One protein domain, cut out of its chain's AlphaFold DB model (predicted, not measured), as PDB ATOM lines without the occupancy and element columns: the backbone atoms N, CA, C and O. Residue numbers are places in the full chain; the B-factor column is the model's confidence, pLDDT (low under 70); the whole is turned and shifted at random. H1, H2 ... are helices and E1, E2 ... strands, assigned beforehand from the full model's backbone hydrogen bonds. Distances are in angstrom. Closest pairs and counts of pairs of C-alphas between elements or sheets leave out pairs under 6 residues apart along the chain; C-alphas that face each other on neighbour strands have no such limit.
ATOM      1  N   ASN A 136     147.877 214.891 199.107       84.38
ATOM      2  CA  ASN A 136     147.419 214.354 200.376       84.38
ATOM      3  C   ASN A 136     147.185 212.858 200.200       84.38
ATOM      4  O   ASN A 136     146.337 212.461 199.406       84.38
ATOM      5  N   VAL A 137     147.927 212.042 200.938       85.81
ATOM      6  CA  VAL A 137     147.719 210.593 200.953       85.81
ATOM      7  C   VAL A 137     146.613 210.278 201.953       85.81
ATOM      8  O   VAL A 137     146.661 210.731 203.099       85.81
ATOM      9  N   GLN A 138     145.606 209.525 201.524       87.88
ATOM     10  CA  GLN A 138     144.538 209.027 202.386       87.88
ATOM     11  C   GLN A 138     144.525 207.503 202.379       87.88
ATOM     12  O   GLN A 138     144.635 206.881 201.328       87.88
ATOM     13  N   LEU A 139     144.368 206.906 203.559       89.19
ATOM     14  CA  LEU A 139     144.111 205.477 203.683       89.19
ATOM     15  C   LEU A 139     142.640 205.205 203.387       89.19
ATOM     16  O   LEU A 139     141.756 205.814 203.991       89.19
ATOM     17  N   ASN A 140     142.395 204.264 202.489       89.81
ATOM     18  CA  ASN A 140     141.072 203.790 202.133       89.81
ATOM     19  C   ASN A 140     141.040 202.258 202.194       89.81
ATOM     20  O   ASN A 140     142.083 201.604 202.256       89.81
ATOM     21  N   TYR A 141     139.848 201.673 202.218       92.25
ATOM     22  CA  TYR A 141     139.686 200.228 202.264       92.25
ATOM     23  C   TYR A 141     138.614 199.744 201.291       92.25
ATOM     24  O   TYR A 141     137.653 200.447 200.988       92.25
ATOM     25  N   ALA A 142     138.791 198.523 200.800       93.31
ATOM     26  CA  ALA A 142     137.812 197.799 200.005       93.31
ATOM     27  C   ALA A 142     137.579 196.426 200.635       93.31
ATOM     28  O   ALA A 142     138.523 195.765 201.065       93.31
ATOM     29  N   GLU A 143     136.324 195.997 200.680       95.38
ATOM     30  CA  GLU A 143     135.914 194.694 201.191       95.38
ATOM     31  C   GLU A 143     134.831 194.118 200.285       95.38
ATOM     32  O   GLU A 143     133.902 194.833 199.902       95.38
ATOM     33  N   ALA A 144     134.935 192.830 199.963       95.50
ATOM     34  CA  ALA A 144     133.856 192.105 199.308       95.50
ATOM     35  C   ALA A 144     133.911 190.602 199.581       95.50
ATOM     36  O   ALA A 144     134.970 190.016 199.822       95.50
ATOM     37  N   ASN A 145     132.730 189.993 199.472       95.88
ATOM     38  CA  ASN A 145     132.560 188.550 199.381       95.88
ATOM     39  C   ASN A 145     132.585 188.138 197.910       95.88
ATOM     40  O   ASN A 145     131.937 188.758 197.063       95.88
ATOM     41  N   ILE A 146     133.305 187.069 197.610       94.06
ATOM     42  CA  ILE A 146     133.460 186.545 196.267       94.06
ATOM     43  C   ILE A 146     132.290 185.614 195.965       94.06
ATOM     44  O   ILE A 146     132.060 184.619 196.649       94.06
ATOM     45  N   THR A 147     131.544 185.938 194.913       91.69
ATOM     46  CA  THR A 147     130.443 185.106 194.403       91.69
ATOM     47  C   THR A 147     130.856 184.314 193.166       91.69
ATOM     48  O   THR A 147     130.449 183.164 193.020       91.69
ATOM     49  N   SER A 148     131.669 184.916 192.289       88.75
ATOM     50  CA  SER A 148     132.122 184.299 191.036       88.75
ATOM     51  C   SER A 148     133.637 184.318 190.854       88.75
ATOM     52  O   SER A 148     134.224 183.301 190.511       88.75
ATOM     53  N   SER A 149     134.273 185.477 191.023       93.25
ATOM     54  CA  SER A 149     135.711 185.651 190.818       93.25
ATOM     55  C   SER A 149     136.222 186.839 191.620       93.25
ATOM     56  O   SER A 149     135.482 187.797 191.863       93.25
ATOM     57  N   PHE A 150     137.502 186.793 191.992       93.06
ATOM     58  CA  PHE A 150     138.155 187.893 192.696       93.06
ATOM     59  C   PHE A 150     138.086 189.204 191.904       93.06
ATOM     60  O   PHE A 150     137.724 190.233 192.463       93.06
ATOM     61  N   TRP A 151     138.350 189.158 190.592       94.06
ATOM     62  CA  TRP A 151     138.339 190.351 189.742       94.06
ATOM     63  C   TRP A 151     136.988 191.077 189.771       94.06
ATOM     64  O   TRP A 151     136.945 192.286 189.994       94.06
ATOM     65  N   ASN A 152     135.881 190.348 189.594       94.44
ATOM     66  CA  ASN A 152     134.547 190.951 189.589       94.44
ATOM     67  C   ASN A 152     134.192 191.517 190.966       94.44
ATOM     68  O   ASN A 152     133.768 192.665 191.061       94.44
ATOM     69  N   ALA A 153     134.453 190.750 192.029       95.19
ATOM     70  CA  ALA A 153     134.214 191.207 193.395       95.19
ATOM     71  C   ALA A 153     135.037 192.466 193.735       95.19
ATOM     72  O   ALA A 153     134.546 193.365 194.410       95.19
ATOM     73  N   ALA A 154     136.268 192.572 193.227       93.88
ATOM     74  CA  ALA A 154     137.135 193.726 193.426       93.88
ATOM     75  C   ALA A 154     136.687 194.974 192.646       93.88
ATOM     76  O   ALA A 154     136.708 196.075 193.201       93.88
ATOM     77  N   ILE A 155     136.220 194.815 191.404       94.81
ATOM     78  CA  ILE A 155     135.597 195.906 190.636       94.81
ATOM     79  C   ILE A 155     134.329 196.409 191.340       94.81
ATOM     80  O   ILE A 155     134.139 197.622 191.484       94.81
ATOM     81  N   ASP A 156     133.484 195.498 191.828       94.62
ATOM     82  CA  ASP A 156     132.267 195.845 192.568       94.62
ATOM     83  C   ASP A 156     132.594 196.587 193.874       94.62
ATOM     84  O   ASP A 156     131.938 197.583 194.201       94.62
ATOM     85  N   ALA A 157     133.686 196.191 194.540       94.38
ATOM     86  CA  ALA A 157     134.274 196.864 195.700       94.38
ATOM     87  C   ALA A 157     135.022 198.176 195.371       94.38
ATOM     88  O   ALA A 157     135.675 198.747 196.243       94.38
ATOM     89  N   LYS A 158     134.916 198.678 194.131       92.75
ATOM     90  CA  LYS A 158     135.483 199.954 193.652       92.75
ATOM     91  C   LYS A 158     137.010 200.014 193.588       92.75
ATOM     92  O   LYS A 158     137.573 201.106 193.473       92.75
ATOM     93  N   LEU A 159     137.683 198.866 193.576       91.94
ATOM     94  CA  LEU A 159     139.101 198.822 193.234       91.94
ATOM     95  C   LEU A 159     139.292 199.107 191.742       91.94
ATOM     96  O   LEU A 159     138.541 198.648 190.882       91.94
ATOM     97  N   THR A 160     140.325 199.884 191.429       91.94
ATOM     98  CA  THR A 160     140.741 200.132 190.042       91.94
ATOM     99  C   THR A 160     141.499 198.925 189.478       91.94
ATOM    100  O   THR A 160     142.131 198.204 190.250       91.94
ATOM    101  N   PRO A 161     141.535 198.720 188.147       92.19
ATOM    102  CA  PRO A 161     142.280 197.611 187.546       92.19
ATOM    103  C   PRO A 161     143.744 197.517 188.002       92.19
ATOM    104  O   PRO A 161     144.224 196.422 188.280       92.19
ATOM    105  N   ASN A 162     144.433 198.655 188.155       89.38
ATOM    106  CA  ASN A 162     145.810 198.680 188.651       89.38
ATOM    107  C   ASN A 162     145.902 198.168 190.091       89.38
ATOM    108  O   ASN A 162     146.752 197.337 190.380       89.38
ATOM    109  N   GLN A 163     144.993 198.587 190.974       91.19
ATOM    110  CA  GLN A 163     144.962 198.098 192.355       91.19
ATOM    111  C   GLN A 163     144.662 196.598 192.422       91.19
ATOM    112  O   GLN A 163     145.288 195.891 193.207       91.19
ATOM    113  N   ILE A 164     143.748 196.096 191.584       93.06
ATOM    114  CA  ILE A 164     143.441 194.660 191.508       93.06
ATOM    115  C   ILE A 164     144.687 193.877 191.086       93.06
ATOM    116  O   ILE A 164     145.021 192.874 191.712       93.06
ATOM    117  N   MET A 165     145.405 194.364 190.069       92.19
ATOM    118  CA  MET A 165     146.662 193.765 189.621       92.19
ATOM    119  C   MET A 165     147.753 193.822 190.695       92.19
ATOM    120  O   MET A 165     148.465 192.839 190.878       92.19
ATOM    121  N   SER A 166     147.867 194.923 191.442       91.50
ATOM    122  CA  SER A 166     148.805 195.028 192.566       91.50
ATOM    123  C   SER A 166     148.496 194.000 193.654       91.50
ATOM    124  O   SER A 166     149.408 193.317 194.112       91.50
ATOM    125  N   VAL A 167     147.223 193.835 194.033       91.50
ATOM    126  CA  VAL A 167     146.810 192.817 195.014       91.50
ATOM    127  C   VAL A 167     147.110 191.411 194.491       91.50
ATOM    128  O   VAL A 167     147.723 190.616 195.201       91.50
ATOM    129  N   ALA A 168     146.752 191.117 193.238       91.19
ATOM    130  CA  ALA A 168     147.040 189.826 192.619       91.19
ATOM    131  C   ALA A 168     148.549 189.533 192.563       91.19
ATOM    132  O   ALA A 168     148.967 188.413 192.831       91.19
ATOM    133  N   GLY A 169     149.377 190.542 192.281       91.25
ATOM    134  CA  GLY A 169     150.833 190.419 192.298       91.25
ATOM    135  C   GLY A 169     151.406 190.166 193.696       91.25
ATOM    136  O   GLY A 169     152.325 189.362 193.833       91.25
ATOM    137  N   ILE A 170     150.852 190.804 194.736       90.94
ATOM    138  CA  ILE A 170     151.281 190.613 196.132       90.94
ATOM    139  C   ILE A 170     150.992 189.191 196.620       90.94
ATOM    140  O   ILE A 170     151.816 188.648 197.346       90.94
ATOM    141  N   PHE A 171     149.859 188.596 196.238       90.81
ATOM    142  CA  PHE A 171     149.434 187.272 196.718       90.81
ATOM    143  C   PHE A 171     149.665 186.131 195.721       90.81
ATOM    144  O   PHE A 171     149.452 184.972 196.065       90.81
ATOM    145  N   GLY A 172     150.118 186.422 194.500       88.06
ATOM    146  CA  GLY A 172     150.224 185.430 193.424       88.06
ATOM    147  C   GLY A 172     151.240 184.307 193.659       88.06
ATOM    148  O   GLY A 172     151.285 183.366 192.875       88.06
ATOM    149  N   TRP A 173     152.063 184.393 194.710       90.38
ATOM    150  CA  TRP A 173     152.954 183.310 195.139       90.38
ATOM    151  C   TRP A 173     152.287 182.323 196.110       90.38
ATOM    152  O   TRP A 173     152.752 181.191 196.214       90.38
ATOM    153  N   ASP A 174     151.205 182.731 196.775       91.19
ATOM    154  CA  ASP A 174     150.457 181.920 197.746       91.19
ATOM    155  C   ASP A 174     149.122 181.409 197.207       91.19
ATOM    156  O   ASP A 174     148.649 180.354 197.627       91.19
ATOM    157  N   ILE A 175     148.478 182.198 196.343       89.50
ATOM    158  CA  ILE A 175     147.097 181.995 195.911       89.50
ATOM    159  C   ILE A 175     147.040 182.089 194.391       89.50
ATOM    160  O   ILE A 175     147.348 183.133 193.806       89.50
ATOM    161  N   ASP A 176     146.559 181.031 193.742       90.44
ATOM    162  CA  ASP A 176     146.152 181.094 192.346       90.44
ATOM    163  C   ASP A 176     144.718 181.638 192.266       90.44
ATOM    164  O   ASP A 176     143.736 180.919 192.452       90.44
ATOM    165  N   PHE A 177     144.568 182.932 191.964       88.88
ATOM    166  CA  PHE A 177     143.252 183.578 191.888       88.88
ATOM    167  C   PHE A 177     142.301 182.978 190.835       88.88
ATOM    168  O   PHE A 177     141.100 183.261 190.878       88.88
ATOM    169  N   ALA A 178     142.809 182.187 189.884       84.94
ATOM    170  CA  ALA A 178     141.992 181.506 188.888       84.94
ATOM    171  C   ALA A 178     141.532 180.114 189.350       84.94
ATOM    172  O   ALA A 178     140.471 179.663 188.914       84.94
ATOM    173  N   LEU A 179     142.309 179.438 190.203       87.50
ATOM    174  CA  LEU A 179     142.056 178.047 190.601       87.50
ATOM    175  C   LEU A 179     141.586 177.892 192.051       87.50
ATOM    176  O   LEU A 179     140.758 177.023 192.333       87.50
ATOM    177  N   ASP A 180     142.087 178.724 192.961       89.94
ATOM    178  CA  ASP A 180     141.892 178.550 194.402       89.94
ATOM    179  C   ASP A 180     140.656 179.280 194.937       89.94
ATOM    180  O   ASP A 180     140.114 178.891 195.971       89.94
ATOM    181  N   ILE A 181     140.180 180.303 194.218       91.31
ATOM    182  CA  ILE A 181     139.073 181.168 194.642       91.31
ATOM    183  C   ILE A 181     137.729 180.450 194.550       91.31
ATOM    184  O   ILE A 181     137.362 179.883 193.518       91.31
ATOM    185  N   ARG A 182     136.948 180.536 195.627       90.62
ATOM    186  CA  ARG A 182     135.646 179.882 195.759       90.62
ATOM    187  C   ARG A 182     134.541 180.872 196.127       90.62
ATOM    188  O   ARG A 182     134.794 181.916 196.729       90.62
ATOM    189  N   PRO A 183     133.278 180.537 195.808       92.06
ATOM    190  CA  PRO A 183     132.139 181.256 196.355       92.06
ATOM    191  C   PRO A 183     132.178 181.268 197.888       92.06
ATOM    192  O   PRO A 183     132.404 180.229 198.508       92.06
ATOM    193  N   ASN A 184     131.882 182.429 198.475       91.25
ATOM    194  CA  ASN A 184     131.948 182.754 199.908       91.25
ATOM    195  C   ASN A 184     133.346 183.013 200.484       91.25
ATOM    196  O   ASN A 184     133.442 183.301 201.678       91.25
ATOM    197  N   ASP A 185     134.405 182.994 199.671       94.50
ATOM    198  CA  ASP A 185     135.658 183.629 200.080       94.50
ATOM    199  C   ASP A 185     135.437 185.137 200.254       94.50
ATOM    200  O   ASP A 185     134.539 185.728 199.652       94.50
ATOM    201  N   SER A 186     136.251 185.789 201.079       94.62
ATOM    202  CA  SER A 186     136.161 187.235 201.296       94.62
ATOM    203  C   SER A 186     137.547 187.852 201.320       94.62
ATOM    204  O   SER A 186     138.511 187.200 201.720       94.62
ATOM    205  N   PHE A 187     137.646 189.115 200.919       93.31
ATOM    206  CA  PHE A 187     138.884 189.872 201.026       93.31
ATOM    207  C   PHE A 187     138.629 191.241 201.651       93.31
ATOM    208  O   PHE A 187     137.548 191.816 201.522       93.31
ATOM    209  N   LYS A 188     139.667 191.772 202.298       94.62
ATOM    210  CA  LYS A 188     139.748 193.155 202.767       94.62
ATOM    211  C   LYS A 188     141.103 193.707 202.354       94.62
ATOM    212  O   LYS A 188     142.124 193.085 202.634       94.62
ATOM    213  N   VAL A 189     141.116 194.854 201.691       91.81
ATOM    214  CA  VAL A 189     142.336 195.518 201.228       91.81
ATOM    215  C   VAL A 189     142.347 196.925 201.788       91.81
ATOM    216  O   VAL A 189     141.416 197.684 201.543       91.81
ATOM    217  N   LEU A 190     143.405 197.267 202.516       92.38
ATOM    218  CA  LEU A 190     143.735 198.641 202.875       92.38
ATOM    219  C   LEU A 190     144.720 199.170 201.831       92.38
ATOM    220  O   LEU A 190     145.686 198.484 201.501       92.38
ATOM    221  N   TYR A 191     144.474 200.359 201.298       89.06
ATOM    222  CA  TYR A 191     145.311 200.959 200.268       89.06
ATOM    223  C   TYR A 191     145.389 202.471 200.432       89.06
ATOM    224  O   TYR A 191     144.552 203.095 201.080       89.06
ATOM    225  N   GLU A 192     146.414 203.057 199.831       86.75
ATOM    226  CA  GLU A 192     146.598 204.500 199.794       86.75
ATOM    227  C   GLU A 192     145.958 205.089 198.530       86.75
ATOM    228  O   GLU A 192     146.028 204.517 197.438       86.75
ATOM    229  N   GLU A 193     145.322 206.247 198.678       86.31
ATOM    230  CA  GLU A 193     144.840 207.079 197.582       86.31
ATOM    231  C   GLU A 193     145.513 208.448 197.637       86.31
ATOM    232  O   GLU A 193     145.510 209.131 198.664       86.31
ATOM    233  N   ASN A 194     146.050 208.872 196.498       84.31
ATOM    234  CA  ASN A 194     146.583 210.213 196.327       84.31
ATOM    235  C   ASN A 194     145.440 211.179 195.998       84.31
ATOM    236  O   ASN A 194     144.736 211.010 195.000       84.31
ATOM    237  N   ILE A 195     145.277 212.209 196.826       84.12
ATOM    238  CA  ILE A 195     144.283 213.271 196.663       84.12
ATOM    239  C   ILE A 195     144.991 214.584 196.347       84.12
ATOM    240  O   ILE A 195     145.889 215.017 197.071       84.12
ATOM    241  N   VAL A 196     144.561 215.254 195.281       82.31
ATOM    242  CA  VAL A 196     145.095 216.549 194.845       82.31
ATOM    243  C   VAL A 196     143.919 217.489 194.623       82.31
ATOM    244  O   VAL A 196     143.015 217.168 193.864       82.31
ATOM    245  N   GLU A 197     143.904 218.633 195.314       82.38
ATOM    246  CA  GLU A 197     142.791 219.609 195.258       82.38
ATOM    247  C   GLU A 197     141.402 219.005 195.558       82.38
ATOM    248  O   GLU A 197     140.378 219.519 195.123       82.38
ATOM    249  N   GLY A 198     141.358 217.927 196.347       77.31
ATOM    250  CA  GLY A 198     140.118 217.235 196.712       77.31
ATOM    251  C   GLY A 198     139.678 216.149 195.728       77.31
ATOM    252  O   GLY A 198     138.714 215.447 196.015       77.31
ATOM    253  N   GLU A 199     140.394 215.954 194.618       78.12
ATOM    254  CA  GLU A 199     140.117 214.894 193.647       78.12
ATOM    255  C   GLU A 199     141.119 213.741 193.771       78.12
ATOM    256  O   GLU A 199     142.320 213.951 193.974       78.12
ATOM    257  N   ARG A 200     140.627 212.503 193.620       79.19
ATOM    258  CA  ARG A 200     141.480 211.314 193.544       79.19
ATOM    259  C   ARG A 200     142.258 211.342 192.237       79.19
ATOM    260  O   ARG A 200     141.669 211.346 191.157       79.19
ATOM    261  N   VAL A 201     143.580 211.296 192.333       78.06
ATOM    262  CA  VAL A 201     144.446 211.150 191.165       78.06
ATOM    263  C   VAL A 201     144.856 209.690 191.039       78.06
ATOM    264  O   VAL A 201     145.381 209.090 191.975       78.06
TER     265      VAL A 201
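This is residues 136 to 201 of the 206 residues of a protein of Vibrio sp. JCM 19236 (UniProt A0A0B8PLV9). Two long antiparallel strands, E1 and E2, make a ribbon; short E3 folds back at one end, and H1 packs over E1 towards the other, with H2 alongside H1. The printed part has 66 residues, in order E1 H1 H2 E2 E3; the sheet, E1 E2 E3, is antiparallel, the class mixed. It is only just compact, close to loose (radius of gyration of the C-alphas 12.9 A), spanning 41 by 22 by 15 A.

E1, residues 136 to 145, and E2, residues 186 to 196, are antiparallel; N 140 and O 191 are within hydrogen-bond range, 2.8 A. E3, residues 199 to 201, forms a hairpin with E2; N 196 and O 199 are within hydrogen-bond range, 2.9 A. H1, residues 150 to 156, is on the sheet over E1, height over the sheet 8.1 A; the closest C-alphas of H1 and E1, of Ala 153 and Ala 144, are 6.0 A apart. H2, residues 161 to 171, forms a helical hairpin with H1; their closest C-alphas, of Ala 154 and Ile 164, are 6.7 A apart. H2 only grazes the sheet. In both helices every O i to N i+4 pair is within hydrogen-bond range.

E1, 29.8 A long, begins at C-alpha 136 (147.419, 214.354, 200.376). E2 is 31.3 A long, H2 15.6 A. E3 ends at C-alpha 201 (144.446, 211.150, 191.165).

The printed part has no cut. The link H2 to E2 is long. No printed residue is under 70 in pLDDT.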